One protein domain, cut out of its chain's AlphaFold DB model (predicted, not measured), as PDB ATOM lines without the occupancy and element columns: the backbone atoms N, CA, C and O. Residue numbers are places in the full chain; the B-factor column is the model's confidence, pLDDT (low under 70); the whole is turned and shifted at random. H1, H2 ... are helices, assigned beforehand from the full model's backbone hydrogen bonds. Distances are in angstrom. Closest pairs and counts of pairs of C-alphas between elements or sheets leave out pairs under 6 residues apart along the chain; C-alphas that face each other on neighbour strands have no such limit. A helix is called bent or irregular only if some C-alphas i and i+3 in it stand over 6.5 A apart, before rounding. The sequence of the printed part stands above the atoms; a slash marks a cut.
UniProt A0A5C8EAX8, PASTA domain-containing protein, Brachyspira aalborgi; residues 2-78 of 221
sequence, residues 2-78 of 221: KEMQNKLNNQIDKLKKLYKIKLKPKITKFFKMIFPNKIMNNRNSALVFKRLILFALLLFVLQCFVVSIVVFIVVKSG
ATOM      1  N   LYS A   2      22.929 -19.249  -1.328       82.81
ATOM      2  CA  LYS A   2      21.616 -18.553  -1.350       82.81
ATOM      3  C   LYS A   2      20.821 -18.659  -0.036       82.81
ATOM      4  O   LYS A   2      20.256 -17.680   0.434       82.81
ATOM      5  N   GLU A   3      20.834 -19.828   0.604       85.44
ATOM      6  CA  GLU A   3      20.139 -20.043   1.883       85.44
ATOM      7  C   GLU A   3      20.718 -19.189   3.026       85.44
ATOM      8  O   GLU A   3      19.986 -18.632   3.843       85.44
ATOM      9  N   MET A   4      22.041 -19.025   3.044       84.25
ATOM     10  CA  MET A   4      22.748 -18.191   4.017       84.25
ATOM     11  C   MET A   4      22.416 -16.702   3.831       84.25
ATOM     12  O   MET A   4      22.155 -16.010   4.812       84.25
ATOM     13  N   GLN A   5      22.335 -16.225   2.582       87.00
ATOM     14  CA  GLN A   5      21.880 -14.863   2.271       87.00
ATOM     15  C   GLN A   5      20.424 -14.627   2.706       87.00
ATOM     16  O   GLN A   5      20.121 -13.596   3.302       87.00
ATOM     17  N   ASN A   6      19.535 -15.598   2.489       91.00
ATOM     18  CA  ASN A   6      18.141 -15.496   2.928       91.00
ATOM     19  C   ASN A   6      18.012 -15.441   4.460       91.00
ATOM     20  O   ASN A   6      17.241 -14.633   4.984       91.00
ATOM     21  N   LYS A   7      18.793 -16.247   5.196       90.44
ATOM     22  CA  LYS A   7      18.843 -16.197   6.669       90.44
ATOM     23  C   LYS A   7      19.347 -14.839   7.174       90.44
ATOM     24  O   LYS A   7      18.746 -14.284   8.094       90.44
ATOM     25  N   LEU A   8      20.385 -14.282   6.546       90.31
ATOM     26  CA  LEU A   8      20.929 -12.962   6.878       90.31
ATOM     27  C   LEU A   8      19.907 -11.839   6.635       90.31
ATOM     28  O   LEU A   8      19.681 -11.014   7.518       90.31
ATOM     29  N   ASN A   9      19.237 -11.836   5.480       93.44
ATOM     30  CA  ASN A   9      18.217 -10.833   5.158       93.44
ATOM     31  C   ASN A   9      17.051 -10.868   6.158       93.44
ATOM     32  O   ASN A   9      16.632  -9.827   6.661       93.44
ATOM     33  N   ASN A  10      16.603 -12.065   6.544       92.81
ATOM     34  CA  ASN A  10      15.557 -12.228   7.554       92.81
ATOM     35  C   ASN A  10      16.002 -11.705   8.939       92.81
ATOM     36  O   ASN A  10      15.228 -11.066   9.654       92.81
ATOM     37  N   GLN A  11      17.268 -11.908   9.325       92.19
ATOM     38  CA  GLN A  11      17.819 -11.320  10.553       92.19
ATOM     39  C   GLN A  11      17.877  -9.787  10.493       92.19
ATOM     40  O   GLN A  11      17.490  -9.127  11.461       92.19
ATOM     41  N   ILE A  12      18.296  -9.212   9.363       91.88
ATOM     42  CA  ILE A  12      18.310  -7.757   9.151       91.88
ATOM     43  C   ILE A  12      16.893  -7.184   9.267       91.88
ATOM     44  O   ILE A  12      16.695  -6.165   9.930       91.88
ATOM     45  N   ASP A  13      15.891  -7.843   8.689       94.69
ATOM     46  CA  ASP A  13      14.502  -7.389   8.763       94.69
ATOM     47  C   ASP A  13      13.936  -7.479  10.183       94.69
ATOM     48  O   ASP A  13      13.263  -6.549  10.647       94.69
ATOM     49  N   LYS A  14      14.284  -8.532  10.934       92.62
ATOM     50  CA  LYS A  14      13.982  -8.626  12.371       92.62
ATOM     51  C   LYS A  14      14.614  -7.476  13.157       92.62
ATOM     52  O   LYS A  14      13.923  -6.858  13.968       92.62
ATOM     53  N   LEU A  15      15.881  -7.142  12.899       90.62
ATOM     54  CA  LEU A  15      16.574  -6.024  13.550       90.62
ATOM     55  C   LEU A  15      15.947  -4.673  13.197       90.62
ATOM     56  O   LEU A  15      15.685  -3.870  14.092       90.62
ATOM     57  N   LYS A  16      15.624  -4.431  11.921       92.44
ATOM     58  CA  LYS A  16      14.917  -3.218  11.475       92.44
ATOM     59  C   LYS A  16      13.561  -3.080  12.164       92.44
ATOM     60  O   LYS A  16      13.207  -1.994  12.632       92.44
ATOM     61  N   LYS A  17      12.811  -4.182  12.271       93.06
ATOM     62  CA  LYS A  17      11.522  -4.223  12.971       93.06
ATOM     63  C   LYS A  17      11.696  -3.939  14.467       93.06
ATOM     64  O   LYS A  17      10.956  -3.126  15.020       93.06
ATOM     65  N   LEU A  18      12.707  -4.529  15.106       90.00
ATOM     66  CA  LEU A  18      13.024  -4.314  16.520       90.00
ATOM     67  C   LEU A  18      13.442  -2.863  16.803       90.00
ATOM     68  O   LEU A  18      12.947  -2.256  17.755       90.00
ATOM     69  N   TYR A  19      14.278  -2.280  15.943       90.69
ATOM     70  CA  TYR A  19      14.639  -0.866  15.999       90.69
ATOM     71  C   TYR A  19      13.392   0.013  15.908       90.69
ATOM     72  O   TYR A  19      13.181   0.866  16.766       90.69
ATOM     73  N   LYS A  20      12.525  -0.220  14.916       93.25
ATOM     74  CA  LYS A  20      11.330   0.603  14.686       93.25
ATOM     75  C   LYS A  20      10.327   0.532  15.844       93.25
ATOM     76  O   LYS A  20       9.756   1.563  16.188       93.25
ATOM     77  N   ILE A  21      10.133  -0.648  16.440       92.50
ATOM     78  CA  ILE A  21       9.125  -0.881  17.490       92.50
ATOM     79  C   ILE A  21       9.650  -0.525  18.884       92.50
ATOM     80  O   ILE A  21       8.949   0.133  19.646       92.50
ATOM     81  N   LYS A  22      10.862  -0.962  19.247       89.75
ATOM     82  CA  LYS A  22      11.366  -0.845  20.628       89.75
ATOM     83  C   LYS A  22      12.335   0.314  20.821       89.75
ATOM     84  O   LYS A  22      12.250   1.010  21.831       89.75
ATOM     85  N   LEU A  23      13.273   0.508  19.892       87.38
ATOM     86  CA  LEU A  23      14.394   1.429  20.102       87.38
ATOM     87  C   LEU A  23      14.063   2.858  19.665       87.38
ATOM     88  O   LEU A  23      14.241   3.795  20.441       87.38
ATOM     89  N   LYS A  24      13.502   3.023  18.463       91.06
ATOM     90  CA  LYS A  24      13.122   4.312  17.879       91.06
ATOM     91  C   LYS A  24      12.271   5.164  18.828       91.06
ATOM     92  O   LYS A  24      12.695   6.288  19.059       91.06
ATOM     93  N   PRO A  25      11.159   4.684  19.429       90.56
ATOM     94  CA  PRO A  25      10.353   5.505  20.340       90.56
ATOM     95  C   PRO A  25      11.086   5.906  21.628       90.56
ATOM     96  O   PRO A  25      10.889   7.018  22.114       90.56
ATOM     97  N   LYS A  26      11.956   5.041  22.171       88.25
ATOM     98  CA  LYS A  26      12.788   5.378  23.341       88.25
ATOM     99  C   LYS A  26      13.800   6.468  22.995       88.25
ATOM    100  O   LYS A  26      13.921   7.438  23.738       88.25
ATOM    101  N   ILE A  27      14.449   6.340  21.838       84.38
ATOM    102  CA  ILE A  27      15.376   7.337  21.301       84.38
ATOM    103  C   ILE A  27      14.646   8.664  21.065       84.38
ATOM    104  O   ILE A  27      15.087   9.687  21.573       84.38
ATOM    105  N   THR A  28      13.500   8.688  20.375       85.06
ATOM    106  CA  THR A  28      12.766   9.948  20.150       85.06
ATOM    107  C   THR A  28      12.241  10.571  21.436       85.06
ATOM    108  O   THR A  28      12.241  11.795  21.533       85.06
ATOM    109  N   LYS A  29      11.810   9.780  22.427       86.44
ATOM    110  CA  LYS A  29      11.422  10.306  23.747       86.44
ATOM    111  C   LYS A  29      12.616  10.961  24.446       86.44
ATOM    112  O   LYS A  29      12.481  12.066  24.957       86.44
ATOM    113  N   PHE A  30      13.777  10.312  24.409       81.94
ATOM    114  CA  PHE A  30      15.021  10.831  24.973       81.94
ATOM    115  C   PHE A  30      15.492  12.108  24.262       81.94
ATOM    116  O   PHE A  30      15.771  13.108  24.916       81.94
ATOM    117  N   PHE A  31      15.473  12.135  22.927       80.38
ATOM    118  CA  PHE A  31      15.779  13.345  22.163       80.38
ATOM    119  C   PHE A  31      14.800  14.476  22.474       80.38
ATOM    120  O   PHE A  31      15.246  15.589  22.693       80.38
ATOM    121  N   LYS A  32      13.491  14.222  22.577       81.62
ATOM    122  CA  LYS A  32      12.522  15.261  22.974       81.62
ATOM    123  C   LYS A  32      12.728  15.767  24.406       81.62
ATOM    124  O   LYS A  32      12.365  16.902  24.693       81.62
ATOM    125  N   MET A  33      13.286  14.938  25.288       80.31
ATOM    126  CA  MET A  33      13.626  15.312  26.664       80.31
ATOM    127  C   MET A  33      14.858  16.227  26.715       80.31
ATOM    128  O   MET A  33      14.867  17.188  27.473       80.31
ATOM    129  N   ILE A  34      15.869  15.956  25.884       77.19
ATOM    130  CA  ILE A  34      17.112  16.748  25.805       77.19
ATOM    131  C   ILE A  34      16.933  17.998  24.932       77.19
ATOM    132  O   ILE A  34      17.499  19.048  25.215       77.19
ATOM    133  N   PHE A  35      16.120  17.891  23.885       78.88
ATOM    134  CA  PHE A  35      15.824  18.925  22.898       78.88
ATOM    135  C   PHE A  35      14.319  19.247  22.929       78.88
ATOM    136  O   PHE A  35      13.575  18.841  22.030       78.88
ATOM    137  N   PRO A  36      13.816  19.940  23.965       76.75
ATOM    138  CA  PRO A  36      12.397  20.256  24.052       76.75
ATOM    139  C   PRO A  36      11.974  21.185  22.905       76.75
ATOM    140  O   PRO A  36      12.525  22.272  22.715       76.75
ATOM    141  N   ASN A  37      10.930  20.785  22.170       70.81
ATOM    142  CA  ASN A  37      10.410  21.502  20.994       70.81
ATOM    143  C   ASN A  37      10.107  22.990  21.264       70.81
ATOM    144  O   ASN A  37      10.237  23.814  20.363       70.81
ATOM    145  N   LYS A  38       9.747  23.343  22.507       71.31
ATOM    146  CA  LYS A  38       9.478  24.725  22.940       71.31
ATOM    147  C   LYS A  38      10.694  25.646  22.756       71.31
ATOM    148  O   LYS A  38      10.519  26.797  22.376       71.31
ATOM    149  N   ILE A  39      11.912  25.132  22.967       72.06
ATOM    150  CA  ILE A  39      13.177  25.866  22.775       72.06
ATOM    151  C   ILE A  39      13.566  25.900  21.289       72.06
ATOM    152  O   ILE A  39      14.155  26.872  20.821       72.06
ATOM    153  N   MET A  40      13.210  24.863  20.527       70.38
ATOM    154  CA  MET A  40      13.546  24.754  19.102       70.38
ATOM    155  C   MET A  40      12.623  25.548  18.163       70.38
ATOM    156  O   MET A  40      13.012  25.788  17.023       70.38
ATOM    157  N   ASN A  41      11.427  25.949  18.607       77.81
ATOM    158  CA  ASN A  41      10.450  26.644  17.756       77.81
ATOM    159  C   ASN A  41      10.828  28.109  17.456       77.81
ATOM    160  O   ASN A  41      10.467  28.645  16.412       77.81
ATOM    161  N   ASN A  42      11.580  28.766  18.347       82.94
ATOM    162  CA  ASN A  42      12.109  30.110  18.109       82.94
ATOM    163  C   ASN A  42      13.520  30.022  17.492       82.94
ATOM    164  O   ASN A  42      14.414  29.356  18.021       82.94
ATOM    165  N   ARG A  43      13.723  30.711  16.359       80.38
ATOM    166  CA  ARG A  43      14.988  30.702  15.602       80.38
ATOM    167  C   ARG A  43      16.187  31.118  16.462       80.38
ATOM    168  O   ARG A  43      17.231  30.475  16.381       80.38
ATOM    169  N   ASN A  44      16.034  32.126  17.322       83.00
ATOM    170  CA  ASN A  44      17.140  32.647  18.134       83.00
ATOM    171  C   ASN A  44      17.532  31.682  19.266       83.00
ATOM    172  O   ASN A  44      18.718  31.429  19.476       83.00
ATOM    173  N   SER A  45      16.559  31.072  19.950       83.00
ATOM    174  CA  SER A  45      16.827  30.094  21.016       83.00
ATOM    175  C   SER A  45      17.408  28.788  20.474       83.00
ATOM    176  O   SER A  45      18.308  28.217  21.089       83.00
ATOM    177  N   ALA A  46      16.974  28.344  19.290       82.38
ATOM    178  CA  ALA A  46      17.555  27.185  18.616       82.38
ATOM    179  C   ALA A  46      19.034  27.407  18.243       82.38
ATOM    180  O   ALA A  46      19.846  26.487  18.366       82.38
ATOM    181  N   LEU A  47      19.404  28.622  17.819       83.88
ATOM    182  CA  LEU A  47      20.794  28.990  17.525       83.88
ATOM    183  C   LEU A  47      21.671  28.989  18.784       83.88
ATOM    184  O   LEU A  47      22.766  28.424  18.758       83.88
ATOM    185  N   VAL A  48      21.185  29.562  19.890       86.88
ATOM    186  CA  VAL A  48      21.895  29.547  21.182       86.88
ATOM    187  C   VAL A  48      22.100  28.112  21.669       86.88
ATOM    188  O   VAL A  48      23.212  27.739  22.030       86.88
ATOM    189  N   PHE A  49      21.068  27.270  21.593       86.06
ATOM    190  CA  PHE A  49      21.145  25.878  22.035       86.06
ATOM    191  C   PHE A  49      22.150  25.048  21.220       86.06
ATOM    192  O   PHE A  49      22.938  24.292  21.789       86.06
ATOM    193  N   LYS A  50      22.199  25.233  19.891       86.50
ATOM    194  CA  LYS A  50      23.214  24.595  19.030       86.50
ATOM    195  C   LYS A  50      24.636  25.009  19.409       86.50
ATOM    196  O   LYS A  50      25.516  24.155  19.445       86.50
ATOM    197  N   ARG A  51      24.858  26.294  19.707       90.38
ATOM    198  CA  ARG A  51      26.163  26.789  20.176       90.38
ATOM    199  C   ARG A  51      26.532  26.164  21.519       90.38
ATOM    200  O   ARG A  51      27.648  25.680  21.646       90.38
ATOM    201  N   LEU A  52      25.601  26.091  22.472       90.62
ATOM    202  CA  LEU A  52      25.836  25.457  23.777       90.62
ATOM    203  C   LEU A  52      26.213  23.976  23.651       90.62
ATOM    204  O   LEU A  52      27.144  23.529  24.310       90.62
ATOM    205  N   ILE A  53      25.550  23.227  22.765       89.81
ATOM    206  CA  ILE A  53      25.900  21.822  22.501       89.81
ATOM    207  C   ILE A  53      27.277  21.700  21.855       89.81
ATOM    208  O   ILE A  53      28.050  20.827  22.241       89.81
ATOM    209  N   LEU A  54      27.594  22.564  20.887       92.44
ATOM    210  CA  LEU A  54      28.906  22.571  20.243       92.44
ATOM    211  C   LEU A  54      30.016  22.869  21.263       92.44
ATOM    212  O   LEU A  54      31.028  22.176  21.285       92.44
ATOM    213  N   PHE A  55      29.790  23.844  22.149       95.62
ATOM    214  CA  PHE A  55      30.688  24.153  23.262       95.62
ATOM    215  C   PHE A  55      30.829  22.971  24.229       95.62
ATOM    216  O   PHE A  55      31.948  22.619  24.587       95.62
ATOM    217  N   ALA A  56      29.731  22.311  24.608       93.62
ATOM    218  CA  ALA A  56      29.771  21.144  25.487       93.62
ATOM    219  C   ALA A  56      30.537  19.963  24.861       93.62
ATOM    220  O   ALA A  56      31.329  19.317  25.543       93.62
ATOM    221  N   LEU A  57      30.357  19.711  23.559       95.38
ATOM    222  CA  LEU A  57      31.119  18.701  22.816       95.38
ATOM    223  C   LEU A  57      32.609  19.043  22.756       95.38
ATOM    224  O   LEU A  57      33.441  18.164  22.960       95.38
ATOM    225  N   LEU A  58      32.947  20.311  22.521       96.50
ATOM    226  CA  LEU A  58      34.334  20.770  22.490       96.50
ATOM    227  C   LEU A  58      35.004  20.602  23.860       96.50
ATOM    228  O   LEU A  58      36.115  20.080  23.931       96.50
ATOM    229  N   LEU A  59      34.312  20.961  24.946       96.56
ATOM    230  CA  LEU A  59      34.791  20.744  26.315       96.56
ATOM    231  C   LEU A  59      34.949  19.257  26.641       96.56
ATOM    232  O   LEU A  59      35.931  18.877  27.268       96.56
ATOM    233  N   PHE A  60      34.028  18.407  26.187       96.75
ATOM    234  CA  PHE A  60      34.133  16.961  26.376       96.75
ATOM    235  C   PHE A  60      35.355  16.378  25.653       96.75
ATOM    236  O   PHE A  60      36.120  15.619  26.245       96.75
ATOM    237  N   VAL A  61      35.592  16.778  24.401       97.19
ATOM    238  CA  VAL A  61      36.781  16.365  23.639       97.19
ATOM    239  C   VAL A  61      38.062  16.866  24.308       97.19
ATOM    240  O   VAL A  61      39.011  16.096  24.452       97.19
ATOM    241  N   LEU A  62      38.078  18.118  24.775       97.19
ATOM    242  CA  LEU A  62      39.207  18.686  25.510       97.19
ATOM    243  C   LEU A  62      39.479  17.910  26.808       97.19
ATOM    244  O   LEU A  62      40.624  17.570  27.086       97.19
ATOM    245  N   GLN A  63      38.433  17.561  27.562       96.81
ATOM    246  CA  GLN A  63      38.536  16.742  28.772       96.81
ATOM    247  C   GLN A  63      39.146  15.370  28.458       96.81
ATOM    248  O   GLN A  63      40.091  14.948  29.122       96.81
ATOM    249  N   CYS A  64      38.646  14.679  27.427       97.00
ATOM    250  CA  CYS A  64      39.195  13.395  26.993       97.00
ATOM    251  C   CYS A  64      40.668  13.513  26.578       97.00
ATOM    252  O   CYS A  64      41.466  12.635  26.904       97.00
ATOM    253  N   PHE A  65      41.041  14.601  25.904       97.19
ATOM    254  CA  PHE A  65      42.418  14.864  25.496       97.19
ATOM    255  C   PHE A  65      43.343  15.087  26.700       97.19
ATOM    256  O   PHE A  65      44.403  14.468  26.780       97.19
ATOM    257  N   VAL A  66      42.919  15.890  27.681       96.75
ATOM    258  CA  VAL A  66      43.669  16.109  28.929       96.75
ATOM    259  C   VAL A  66      43.840  14.800  29.700       96.75
ATOM    260  O   VAL A  66      44.955  14.468  30.097       96.75
ATOM    261  N   VAL A  67      42.772  14.013  29.864       96.44
ATOM    262  CA  VAL A  67      42.845  12.699  30.527       96.44
ATOM    263  C   VAL A  67      43.798  11.765  29.779       96.44
ATOM    264  O   VAL A  67      44.632  11.114  30.406       96.44
ATOM    265  N   SER A  68      43.733  11.732  28.445       93.38
ATOM    266  CA  SER A  68      44.636  10.931  27.615       93.38
ATOM    267  C   SER A  68      46.102  11.329  27.807       93.38
ATOM    268  O   SER A  68      46.944  10.453  28.001       93.38
ATOM    269  N   ILE A  69      46.407  12.632  27.843       94.56
ATOM    270  CA  ILE A  69      47.756  13.144  28.120       94.56
ATOM    271  C   ILE A  69      48.225  12.732  29.513       94.56
ATOM    272  O   ILE A  69      49.346  12.250  29.654       94.56
ATOM    273  N   VAL A  70      47.390  12.888  30.543       90.81
ATOM    274  CA  VAL A  70      47.758  12.521  31.918       90.81
ATOM    275  C   VAL A  70      48.053  11.026  32.014       90.81
ATOM    276  O   VAL A  70      49.095  10.647  32.544       90.81
ATOM    277  N   VAL A  71      47.196  10.173  31.445       88.81
ATOM    278  CA  VAL A  71      47.428   8.721  31.397       88.81
ATOM    279  C   VAL A  71      48.722   8.409  30.648       88.81
ATOM    280  O   VAL A  71      49.544   7.636  31.138       88.81
ATOM    281  N   PHE A  72      48.954   9.047  29.501       86.81
ATOM    282  CA  PHE A  72      50.178   8.867  28.726       86.81
ATOM    283  C   PHE A  72      51.426   9.274  29.518       86.81
ATOM    284  O   PHE A  72      52.403   8.527  29.533       86.81
ATOM    285  N   ILE A  73      51.390  10.409  30.223       80.75
ATOM    286  CA  ILE A  73      52.479  10.876  31.087       80.75
ATOM    287  C   ILE A  73      52.698   9.904  32.242       80.75
ATOM    288  O   ILE A  73      53.836   9.537  32.486       80.75
ATOM    289  N   VAL A  74      51.661   9.439  32.936       76.94
ATOM    290  CA  VAL A  74      51.819   8.502  34.064       76.94
ATOM    291  C   VAL A  74      52.414   7.169  33.600       76.94
ATOM    292  O   VAL A  74      53.302   6.626  34.256       76.94
ATOM    293  N   VAL A  75      51.991   6.669  32.437       78.12
ATOM    294  CA  VAL A  75      52.527   5.431  31.852       78.12
ATOM    295  C   VAL A  75      53.972   5.616  31.366       78.12
ATOM    296  O   VAL A  75      54.808   4.731  31.572       78.12
ATOM    297  N   LYS A  76      54.304   6.757  30.740       70.19
ATOM    298  CA  LYS A  76      55.652   7.027  30.199       70.19
ATOM    299  C   LYS A  76      56.656   7.560  31.205       70.19
ATOM    300  O   LYS A  76      57.841   7.273  31.048       70.19
ATOM    301  N   SER A  77      56.224   8.286  32.230       61.47
ATOM    302  CA  SER A  77      57.063   8.841  33.301       61.47
ATOM    303  C   SER A  77      57.502   7.745  34.279       61.47
ATOM    304  O   SER A  77      57.576   7.948  35.491       61.47
ATOM    305  N   GLY A  78      57.771   6.550  33.728       60.97
ATOM    306  CA  GLY A  78      58.292   5.379  34.402       60.97
ATOM    307  C   GLY A  78      59.361   5.832  35.373       60.97
ATOM    308  O   GLY A  78      60.327   6.461  34.953       60.97
TER     309      GLY A  78
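What this domain is: This is residues 2 to 78 of the 221 residues of the protein "PASTA domain-containing protein" of Brachyspira aalborgi (UniProt A0A5C8EAX8). The model is an open V of two long helical arms, H1 and H3, with the short helix H2 at the corner where they come together and nothing packed between the arms. H1 bends partway along, while H3 is the longest helix. The printed part has 77 residues with three named helices, in the order H1, H2, H3, and no named strand, and its class is all helix. It is extended, with a radius of gyration of the C-alphas of 21.5 A, and flat, spanning 56 by 50 by 17 A.

Where its parts are: H1, residues 2 to 34, begins with C-alpha 2 at (21.616, -18.553, -1.350). By its hydrogen bonds it was assigned as one helix, but it is bent: C-alphas 21 and 24 are 6.6 A apart. Its arms are H1a, residues 2 to 21, 28.7 A long, and H1b, residues 24 to 34, 15.3 A long. H2, residues 37 to 40, measures 4.9 A. H3, residues 43 to 76, runs 49.3 A from C-alpha 43 at (14.988, 30.702, 15.602) to C-alpha 76 at (55.652, 7.027, 30.199).

How they stand to each other: H1a and H1b are near each other, at a steep tilt of 38 degrees. H1b and H2 meet only through their link. H2 and H3 only just touch, with 3 pairs of C-alphas within 8 A, and only at the corner by their link. The closest C-alphas are those of Met 40 and Ala 46, 4.7 A apart, and H3 touches H2 with residues 45 to 46 alone. H3 is apart from H1a and from H1b, and H1a is apart from H2. Every O i to N i+4 pair is within hydrogen-bond range in H1a, H1b and H3; H2 is too short for such a pair.

The domain as a whole: The two C-alphas farthest apart, those of Lys 2 and Ser 77, are 56.6 A apart. Residues 51 to 78, of which 51 to 76 belong to H3, stand free. The printed part has no cut, and the links H1 to H2 and H2 to H3 are tight. Mean pLDDT of the printed part is 86.9, with residues 77 to 78 under 70.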